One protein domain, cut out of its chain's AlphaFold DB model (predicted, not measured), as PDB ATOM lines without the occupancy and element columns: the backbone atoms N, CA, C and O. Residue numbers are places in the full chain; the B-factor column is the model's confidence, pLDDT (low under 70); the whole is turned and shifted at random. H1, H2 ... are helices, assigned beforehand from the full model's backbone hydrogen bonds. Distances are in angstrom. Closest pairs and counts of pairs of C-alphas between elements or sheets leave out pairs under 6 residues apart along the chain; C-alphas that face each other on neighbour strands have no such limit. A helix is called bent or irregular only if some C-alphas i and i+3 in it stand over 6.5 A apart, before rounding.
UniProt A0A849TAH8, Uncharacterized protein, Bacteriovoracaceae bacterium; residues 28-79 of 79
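AT A GLANCE: This is residues 28 to 79 of the 79 residues of an uncharacterized protein of Bacteriovoracaceae bacterium (UniProt A0A849TAH8). One long helix, H3, makes the longest axis, and the two short helices that come before it pack on different sides of it, H2 crosswise near its first end and H1 near the middle of its length. The last part, residues 70 to 79, of which 70 to 78 belong to H3, sticks out free, with a kink of 42 degrees near residue 72. The printed part has 52 residues with three named helices, in the order H1, H2, H3, and no named strand, and its class is all helix. It is loose, with a radius of gyration of the C-alphas of 13.8 A, and spans 43 by 18 by 15 A.

IN THESE COORDINATES: The printed part begins with H1, residues 28 to 32, whose first C-alpha, that of Val 28, is at (-41.548, 21.034, 33.061). A short link of 8 residues leads to H2, residues 41 to 46, with C-alpha 41 at (-41.478, 9.575, 49.844). A tight link of 4 residues follows. H3 then takes residues 51 to 78 and measures 39.7 A from first to last C-alpha, from Arg 51 at (-48.225, 19.425, 52.185) to Phe 78 at (-26.529, 27.150, 19.856). H3 is irregular, but only just: C-alphas 71 and 74 are 6.9 A apart.

HOW THE PARTS SIT: H1 and H3 only just touch, with 3 pairs of C-alphas within 8 A, and H3 does so with residues 62 to 66 alone. Their closest C-alphas are those of Val 28 and Leu 62, 6.8 A apart. H1 and H2 are apart. H2 and H3 only just touch, also with 3 pairs of C-alphas within 8 A, and H3 does so with residues 51 to 54 alone. Their closest C-alphas are those of Thr 43 and Ala 54, 6.7 A apart. The lines of H2 and H3 are about perpendicular, at 77 degrees. In H1 and H2 every O i to N i+4 pair is within hydrogen-bond range, and in H3 22 of 24 are.

THE WHOLE: The two C-alphas farthest apart are those of Gly 49 and Ala 79, 43.5 A, while the first and last printed C-alphas, those of Val 28 and Ala 79, are 23.1 A apart. Without residues 70 to 79 the body has 42 residues, spans 30 by 18 by 14 A and has a radius of gyration of 10.6 A. The printed part has no cut and no long link, and it ends at residue 79, the chain's last residue. The mean pLDDT of the printed part is 92.3, and residue 79 is the one printed residue under 70.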
ATOM      1  N   VAL A  28     -40.413  20.427  33.779       97.00
ATOM      2  CA  VAL A  28     -41.548  21.034  33.061       97.00
ATOM      3  C   VAL A  28     -42.468  19.958  32.481       97.00
ATOM      4  O   VAL A  28     -43.684  20.054  32.625       97.00
ATOM      5  N   TYR A  29     -41.914  18.896  31.892       97.50
ATOM      6  CA  TYR A  29     -42.701  17.770  31.382       97.50
ATOM      7  C   TYR A  29     -43.555  17.110  32.475       97.50
ATOM      8  O   TYR A  29     -44.752  16.891  32.287       97.50
ATOM      9  N   LEU A  30     -42.959  16.835  33.638       96.75
ATOM     10  CA  LEU A  30     -43.668  16.241  34.771       96.75
ATOM     11  C   LEU A  30     -44.803  17.144  35.290       96.75
ATOM     12  O   LEU A  30     -45.845  16.640  35.707       96.75
ATOM     13  N   GLU A  31     -44.639  18.466  35.225       96.12
ATOM     14  CA  GLU A  31     -45.709  19.414  35.548       96.12
ATOM     15  C   GLU A  31     -46.865  19.347  34.532       96.12
ATOM     16  O   GLU A  31     -48.030  19.344  34.926       96.12
ATOM     17  N   ILE A  32     -46.565  19.229  33.230       96.94
ATOM     18  CA  ILE A  32     -47.580  19.137  32.163       96.94
ATOM     19  C   ILE A  32     -48.482  17.912  32.358       96.94
ATOM     20  O   ILE A  32     -49.702  18.016  32.225       96.94
ATOM     21  N   ILE A  33     -47.908  16.765  32.734       97.44
ATOM     22  CA  ILE A  33     -48.679  15.547  33.038       97.44
ATOM     23  C   ILE A  33     -49.304  15.561  34.446       97.44
ATOM     24  O   ILE A  33     -49.880  14.558  34.866       97.44
ATOM     25  N   LYS A  34     -49.205  16.683  35.176       94.44
ATOM     26  CA  LYS A  34     -49.725  16.878  36.539       94.44
ATOM     27  C   LYS A  34     -49.210  15.839  37.538       94.44
ATOM     28  O   LYS A  34     -49.962  15.351  38.383       94.44
ATOM     29  N   PHE A  35     -47.929  15.492  37.440       96.00
ATOM     30  CA  PHE A  35     -47.291  14.566  38.366       96.00
ATOM     31  C   PHE A  35     -47.360  15.099  39.809       96.00
ATOM     32  O   PHE A  35     -46.927  16.218  40.092       96.00
ATOM     33  N   ASP A  36     -47.882  14.298  40.746       94.38
ATOM     34  CA  ASP A  36     -47.993  14.709  42.150       94.38
ATOM     35  C   ASP A  36     -46.655  14.549  42.886       94.38
ATOM     36  O   ASP A  36     -46.351  13.527  43.505       94.38
ATOM     37  N   PHE A  37     -45.860  15.615  42.873       93.44
ATOM     38  CA  PHE A  37     -44.594  15.662  43.597       93.44
ATOM     39  C   PHE A  37     -44.745  15.618  45.123       93.44
ATOM     40  O   PHE A  37     -43.796  15.262  45.818       93.44
ATOM     41  N   THR A  38     -45.920  15.944  45.670       92.81
ATOM     42  CA  THR A  38     -46.169  15.873  47.120       92.81
ATOM     43  C   THR A  38     -46.344  14.436  47.601       92.81
ATOM     44  O   THR A  38     -46.155  14.143  48.784       92.81
ATOM     45  N   ALA A  39     -46.644  13.513  46.685       92.75
ATOM     46  CA  ALA A  39     -46.807  12.102  46.992       92.75
ATOM     47  C   ALA A  39     -45.471  11.356  47.181       92.75
ATOM     48  O   ALA A  39     -45.469  10.286  47.800       92.75
ATOM     49  N   LEU A  40     -44.355  11.917  46.696       93.81
ATOM     50  CA  LEU A  40     -43.033  11.292  46.743       93.81
ATOM     51  C   LEU A  40     -42.561  11.053  48.189       93.81
ATOM     52  O   LEU A  40     -42.682  11.952  49.027       93.81
ATOM     53  N   PRO A  41     -41.948   9.891  48.493       92.44
ATOM     54  CA  PRO A  41     -41.478   9.575  49.844       92.44
ATOM     55  C   PRO A  41     -40.426  10.576  50.333       92.44
ATOM     56  O   PRO A  41     -40.462  10.992  51.488       92.44
ATOM     57  N   LEU A  42     -39.549  11.034  49.435       93.12
ATOM     58  CA  LEU A  42     -38.547  12.049  49.746       93.12
ATOM     59  C   LEU A  42     -39.191  13.392  50.112       93.12
ATOM     60  O   LEU A  42     -38.809  14.005  51.105       93.12
ATOM     61  N   THR A  43     -40.195  13.839  49.352       92.81
ATOM     62  CA  THR A  43     -40.913  15.088  49.643       92.81
ATOM     63  C   THR A  43     -41.673  14.990  50.964       92.81
ATOM     64  O   THR A  43     -41.587  15.900  51.784       92.81
ATOM     65  N   LYS A  44     -42.344  13.863  51.225       92.56
ATOM     66  CA  LYS A  44     -43.017  13.617  52.509       92.56
ATOM     67  C   LYS A  44     -42.044  13.633  53.686       92.56
ATOM     68  O   LYS A  44     -42.360  14.231  54.710       92.56
ATOM     69  N   GLY A  45     -40.874  13.008  53.530       93.38
ATOM     70  CA  GLY A  45     -39.825  12.986  54.550       93.38
ATOM     71  C   GLY A  45     -39.242  14.372  54.824       93.38
ATOM     72  O   GLY A  45     -39.115  14.761  55.982       93.38
ATOM     73  N   LEU A  46     -38.957  15.142  53.771       94.25
ATOM     74  CA  LEU A  46     -38.360  16.473  53.883       94.25
ATOM     75  C   LEU A  46     -39.284  17.470  54.591       94.25
ATOM     76  O   LEU A  46     -38.841  18.201  55.473       94.25
ATOM     77  N   PHE A  47     -40.570  17.471  54.238       94.06
ATOM     78  CA  PHE A  47     -41.554  18.396  54.805       94.06
ATOM     79  C   PHE A  47     -42.319  17.816  56.001       94.06
ATOM     80  O   PHE A  47     -43.239  18.452  56.499       94.06
ATOM     81  N   ARG A  48     -41.965  16.614  56.485       91.75
ATOM     82  CA  ARG A  48     -42.636  15.925  57.611       91.75
ATOM     83  C   ARG A  48     -44.163  15.848  57.459       91.75
ATOM     84  O   ARG A  48     -44.902  15.956  58.433       91.75
ATOM     85  N   GLY A  49     -44.637  15.678  56.227       84.00
ATOM     86  CA  GLY A  49     -46.065  15.668  55.907       84.00
ATOM     87  C   GLY A  49     -46.727  17.047  55.761       84.00
ATOM     88  O   GLY A  49     -47.915  17.089  55.444       84.00
ATOM     89  N   ASP A  50     -45.997  18.158  55.910       92.69
ATOM     90  CA  ASP A  50     -46.498  19.500  55.583       92.69
ATOM     91  C   ASP A  50     -46.653  19.653  54.063       92.69
ATOM     92  O   ASP A  50     -45.723  19.967  53.310       92.69
ATOM     93  N   ARG A  51     -47.876  19.388  53.602       91.38
ATOM     94  CA  ARG A  51     -48.225  19.425  52.185       91.38
ATOM     95  C   ARG A  51     -48.173  20.839  51.613       91.38
ATOM     96  O   ARG A  51     -47.822  20.993  50.447       91.38
ATOM     97  N   GLU A  52     -48.514  21.865  52.387       94.00
ATOM     98  CA  GLU A  52     -48.575  23.234  51.875       94.00
ATOM     99  C   GLU A  52     -47.170  23.760  51.562       94.00
ATOM    100  O   GLU A  52     -46.934  24.311  50.481       94.00
ATOM    101  N   GLN A  53     -46.213  23.519  52.463       94.50
ATOM    102  CA  GLN A  53     -44.811  23.858  52.220       94.50
ATOM    103  C   GLN A  53     -44.228  23.066  51.049       94.50
ATOM    104  O   GLN A  53     -43.544  23.646  50.202       94.50
ATOM    105  N   ALA A  54     -44.561  21.776  50.935       94.25
ATOM    106  CA  ALA A  54     -44.139  20.953  49.805       94.25
ATOM    107  C   ALA A  54     -44.644  21.503  48.459       94.25
ATOM    108  O   ALA A  54     -43.879  21.582  47.496       94.25
ATOM    109  N   ILE A  55     -45.911  21.929  48.386       94.81
ATOM    110  CA  ILE A  55     -46.485  22.542  47.176       94.81
ATOM    111  C   ILE A  55     -45.738  23.831  46.823       94.81
ATOM    112  O   ILE A  55     -45.342  24.012  45.670       94.81
ATOM    113  N   LYS A  56     -45.507  24.718  47.801       95.56
ATOM    114  CA  LYS A  56     -44.774  25.976  47.582       95.56
ATOM    115  C   LYS A  56     -43.354  25.716  47.078       95.56
ATOM    116  O   LYS A  56     -42.922  26.361  46.126       95.56
ATOM    117  N   PHE A  57     -42.656  24.744  47.663       95.25
ATOM    118  CA  PHE A  57     -41.315  24.351  47.237       95.25
ATOM    119  C   PHE A  57     -41.287  23.879  45.779       95.25
ATOM    120  O   PHE A  57     -40.494  24.380  44.986       95.25
ATOM    121  N   HIS A  58     -42.189  22.969  45.400       95.56
ATOM    122  CA  HIS A  58     -42.259  22.450  44.029       95.56
ATOM    123  C   HIS A  58     -42.661  23.520  43.011       95.56
ATOM    124  O   HIS A  58     -42.116  23.549  41.909       95.56
ATOM    125  N   LYS A  59     -43.543  24.451  43.395       95.38
ATOM    126  CA  LYS A  59     -43.917  25.608  42.570       95.38
ATOM    127  C   LYS A  59     -42.732  26.548  42.338       95.38
ATOM    128  O   LYS A  59     -42.488  26.962  41.208       95.38
ATOM    129  N   ASN A  60     -41.958  26.838  43.382       95.88
ATOM    130  CA  ASN A  60     -40.740  27.640  43.258       95.88
ATOM    131  C   ASN A  60     -39.684  26.930  42.400       95.88
ATOM    132  O   ASN A  60     -39.050  27.565  41.561       95.88
ATOM    133  N   GLY A  61     -39.540  25.611  42.561       94.62
ATOM    134  CA  GLY A  61     -38.671  24.786  41.724       94.62
ATOM    135  C   GLY A  61     -39.044  24.857  40.242       94.62
ATOM    136  O   GLY A  61     -38.162  25.009  39.404       94.62
ATOM    137  N   LEU A  62     -40.340  24.834  39.911       96.62
ATOM    138  CA  LEU A  62     -40.808  25.005  38.533       96.62
ATOM    139  C   LEU A  62     -40.433  26.381  37.964       96.62
ATOM    140  O   LEU A  62     -39.929  26.450  36.845       96.62
ATOM    141  N   TYR A  63     -40.641  27.467  38.718       96.75
ATOM    142  CA  TYR A  63     -40.246  28.808  38.270       96.75
ATOM    143  C   TYR A  63     -38.741  28.911  38.025       96.75
ATOM    144  O   TYR A  63     -38.322  29.493  37.024       96.75
ATOM    145  N   LEU A  64     -37.935  28.293  38.890       94.94
ATOM    146  CA  LEU A  64     -36.493  28.212  38.698       94.94
ATOM    147  C   LEU A  64     -36.135  27.424  37.431       94.94
ATOM    148  O   LEU A  64     -35.299  27.883  36.659       94.94
ATOM    149  N   SER A  65     -36.777  26.277  37.180       95.94
ATOM    150  CA  SER A  65     -36.554  25.486  35.961       95.94
ATOM    151  C   SER A  65     -36.923  26.255  34.693       95.94
ATOM    152  O   SER A  65     -36.160  26.231  33.731       95.94
ATOM    153  N   LEU A  66     -38.050  26.971  34.692       96.88
ATOM    154  CA  LEU A  66     -38.458  27.809  33.563       96.88
ATOM    155  C   LEU A  66     -37.445  28.928  33.305       96.88
ATOM    156  O   LEU A  66     -37.012  29.104  32.169       96.88
ATOM    157  N   GLY A  67     -37.025  29.640  34.355       93.94
ATOM    158  CA  GLY A  67     -35.981  30.656  34.246       93.94
ATOM    159  C   GLY A  67     -34.676  30.069  33.708       93.94
ATOM    160  O   GLY A  67     -34.106  30.604  32.762       93.94
ATOM    161  N   TYR A  68     -34.242  28.928  34.249       92.50
ATOM    162  CA  TYR A  68     -33.030  28.251  33.797       92.50
ATOM    163  C   TYR A  68     -33.091  27.908  32.308       92.50
ATOM    164  O   TYR A  68     -32.159  28.243  31.592       92.50
ATOM    165  N   ILE A  69     -34.191  27.323  31.815       94.31
ATOM    166  CA  ILE A  69     -34.359  27.020  30.384       94.31
ATOM    167  C   ILE A  69     -34.254  28.296  29.540       94.31
ATOM    168  O   ILE A  69     -33.512  28.316  28.563       94.31
ATOM    169  N   VAL A  70     -34.963  29.364  29.917       94.38
ATOM    170  CA  VAL A  70     -34.979  30.621  29.150       94.38
ATOM    171  C   VAL A  70     -33.584  31.239  29.052       94.38
ATOM    172  O   VAL A  70     -33.196  31.699  27.980       94.38
ATOM    173  N   PHE A  71     -32.824  31.236  30.149       90.25
ATOM    174  CA  PHE A  71     -31.516  31.884  30.191       90.25
ATOM    175  C   PHE A  71     -30.363  30.991  29.734       90.25
ATOM    176  O   PHE A  71     -29.392  31.527  29.218       90.25
ATOM    177  N   SER A  72     -30.429  29.667  29.905       87.31
ATOM    178  CA  SER A  72     -29.299  28.768  29.625       87.31
ATOM    179  C   SER A  72     -29.423  28.005  28.308       87.31
ATOM    180  O   SER A  72     -28.397  27.710  27.690       87.31
ATOM    181  N   ALA A  73     -30.641  27.698  27.841       87.81
ATOM    182  CA  ALA A  73     -30.833  26.888  26.638       87.81
ATOM    183  C   ALA A  73     -30.226  27.522  25.375       87.81
ATOM    184  O   ALA A  73     -29.580  26.782  24.632       87.81
ATOM    185  N   PRO A  74     -30.346  28.847  25.122       86.06
ATOM    186  CA  PRO A  74     -29.758  29.449  23.929       86.06
ATOM    187  C   PRO A  74     -28.239  29.257  23.859       86.06
ATOM    188  O   PRO A  74     -27.719  28.837  22.831       86.06
ATOM    189  N   PHE A  75     -27.545  29.490  24.975       81.94
ATOM    190  CA  PHE A  75     -26.094  29.317  25.062       81.94
ATOM    191  C   PHE A  75     -25.680  27.845  25.047       81.94
ATOM    192  O   PHE A  75     -24.638  27.508  24.513       81.94
ATOM    193  N   THR A  76     -26.475  26.948  25.629       83.56
ATOM    194  CA  THR A  76     -26.098  25.526  25.716       83.56
ATOM    195  C   THR A  76     -26.329  24.777  24.399       83.56
ATOM    196  O   THR A  76     -25.642  23.794  24.134       83.56
ATOM    197  N   LEU A  77     -27.311  25.196  23.591       82.19
ATOM    198  CA  LEU A  77     -27.722  24.490  22.370       82.19
ATOM    199  C   LEU A  77     -27.185  25.111  21.076       82.19
ATOM    200  O   LEU A  77     -27.102  24.403  20.074       82.19
ATOM    201  N   PHE A  78     -26.882  26.412  21.074       80.25
ATOM    202  CA  PHE A  78     -26.529  27.150  19.856       80.25
ATOM    203  C   PHE A  78     -25.198  27.914  19.929       80.25
ATOM    204  O   PHE A  78     -24.845  28.549  18.935       80.25
ATOM    205  N   ALA A  79     -24.488  27.892  21.065       63.12
ATOM    206  CA  ALA A  79     -23.112  28.399  21.161       63.12
ATOM    207  C   ALA A  79     -22.101  27.281  20.883       63.12
ATOM    208  O   ALA A  79     -21.033  27.608  20.322       63.12
TER     209      ALA A  79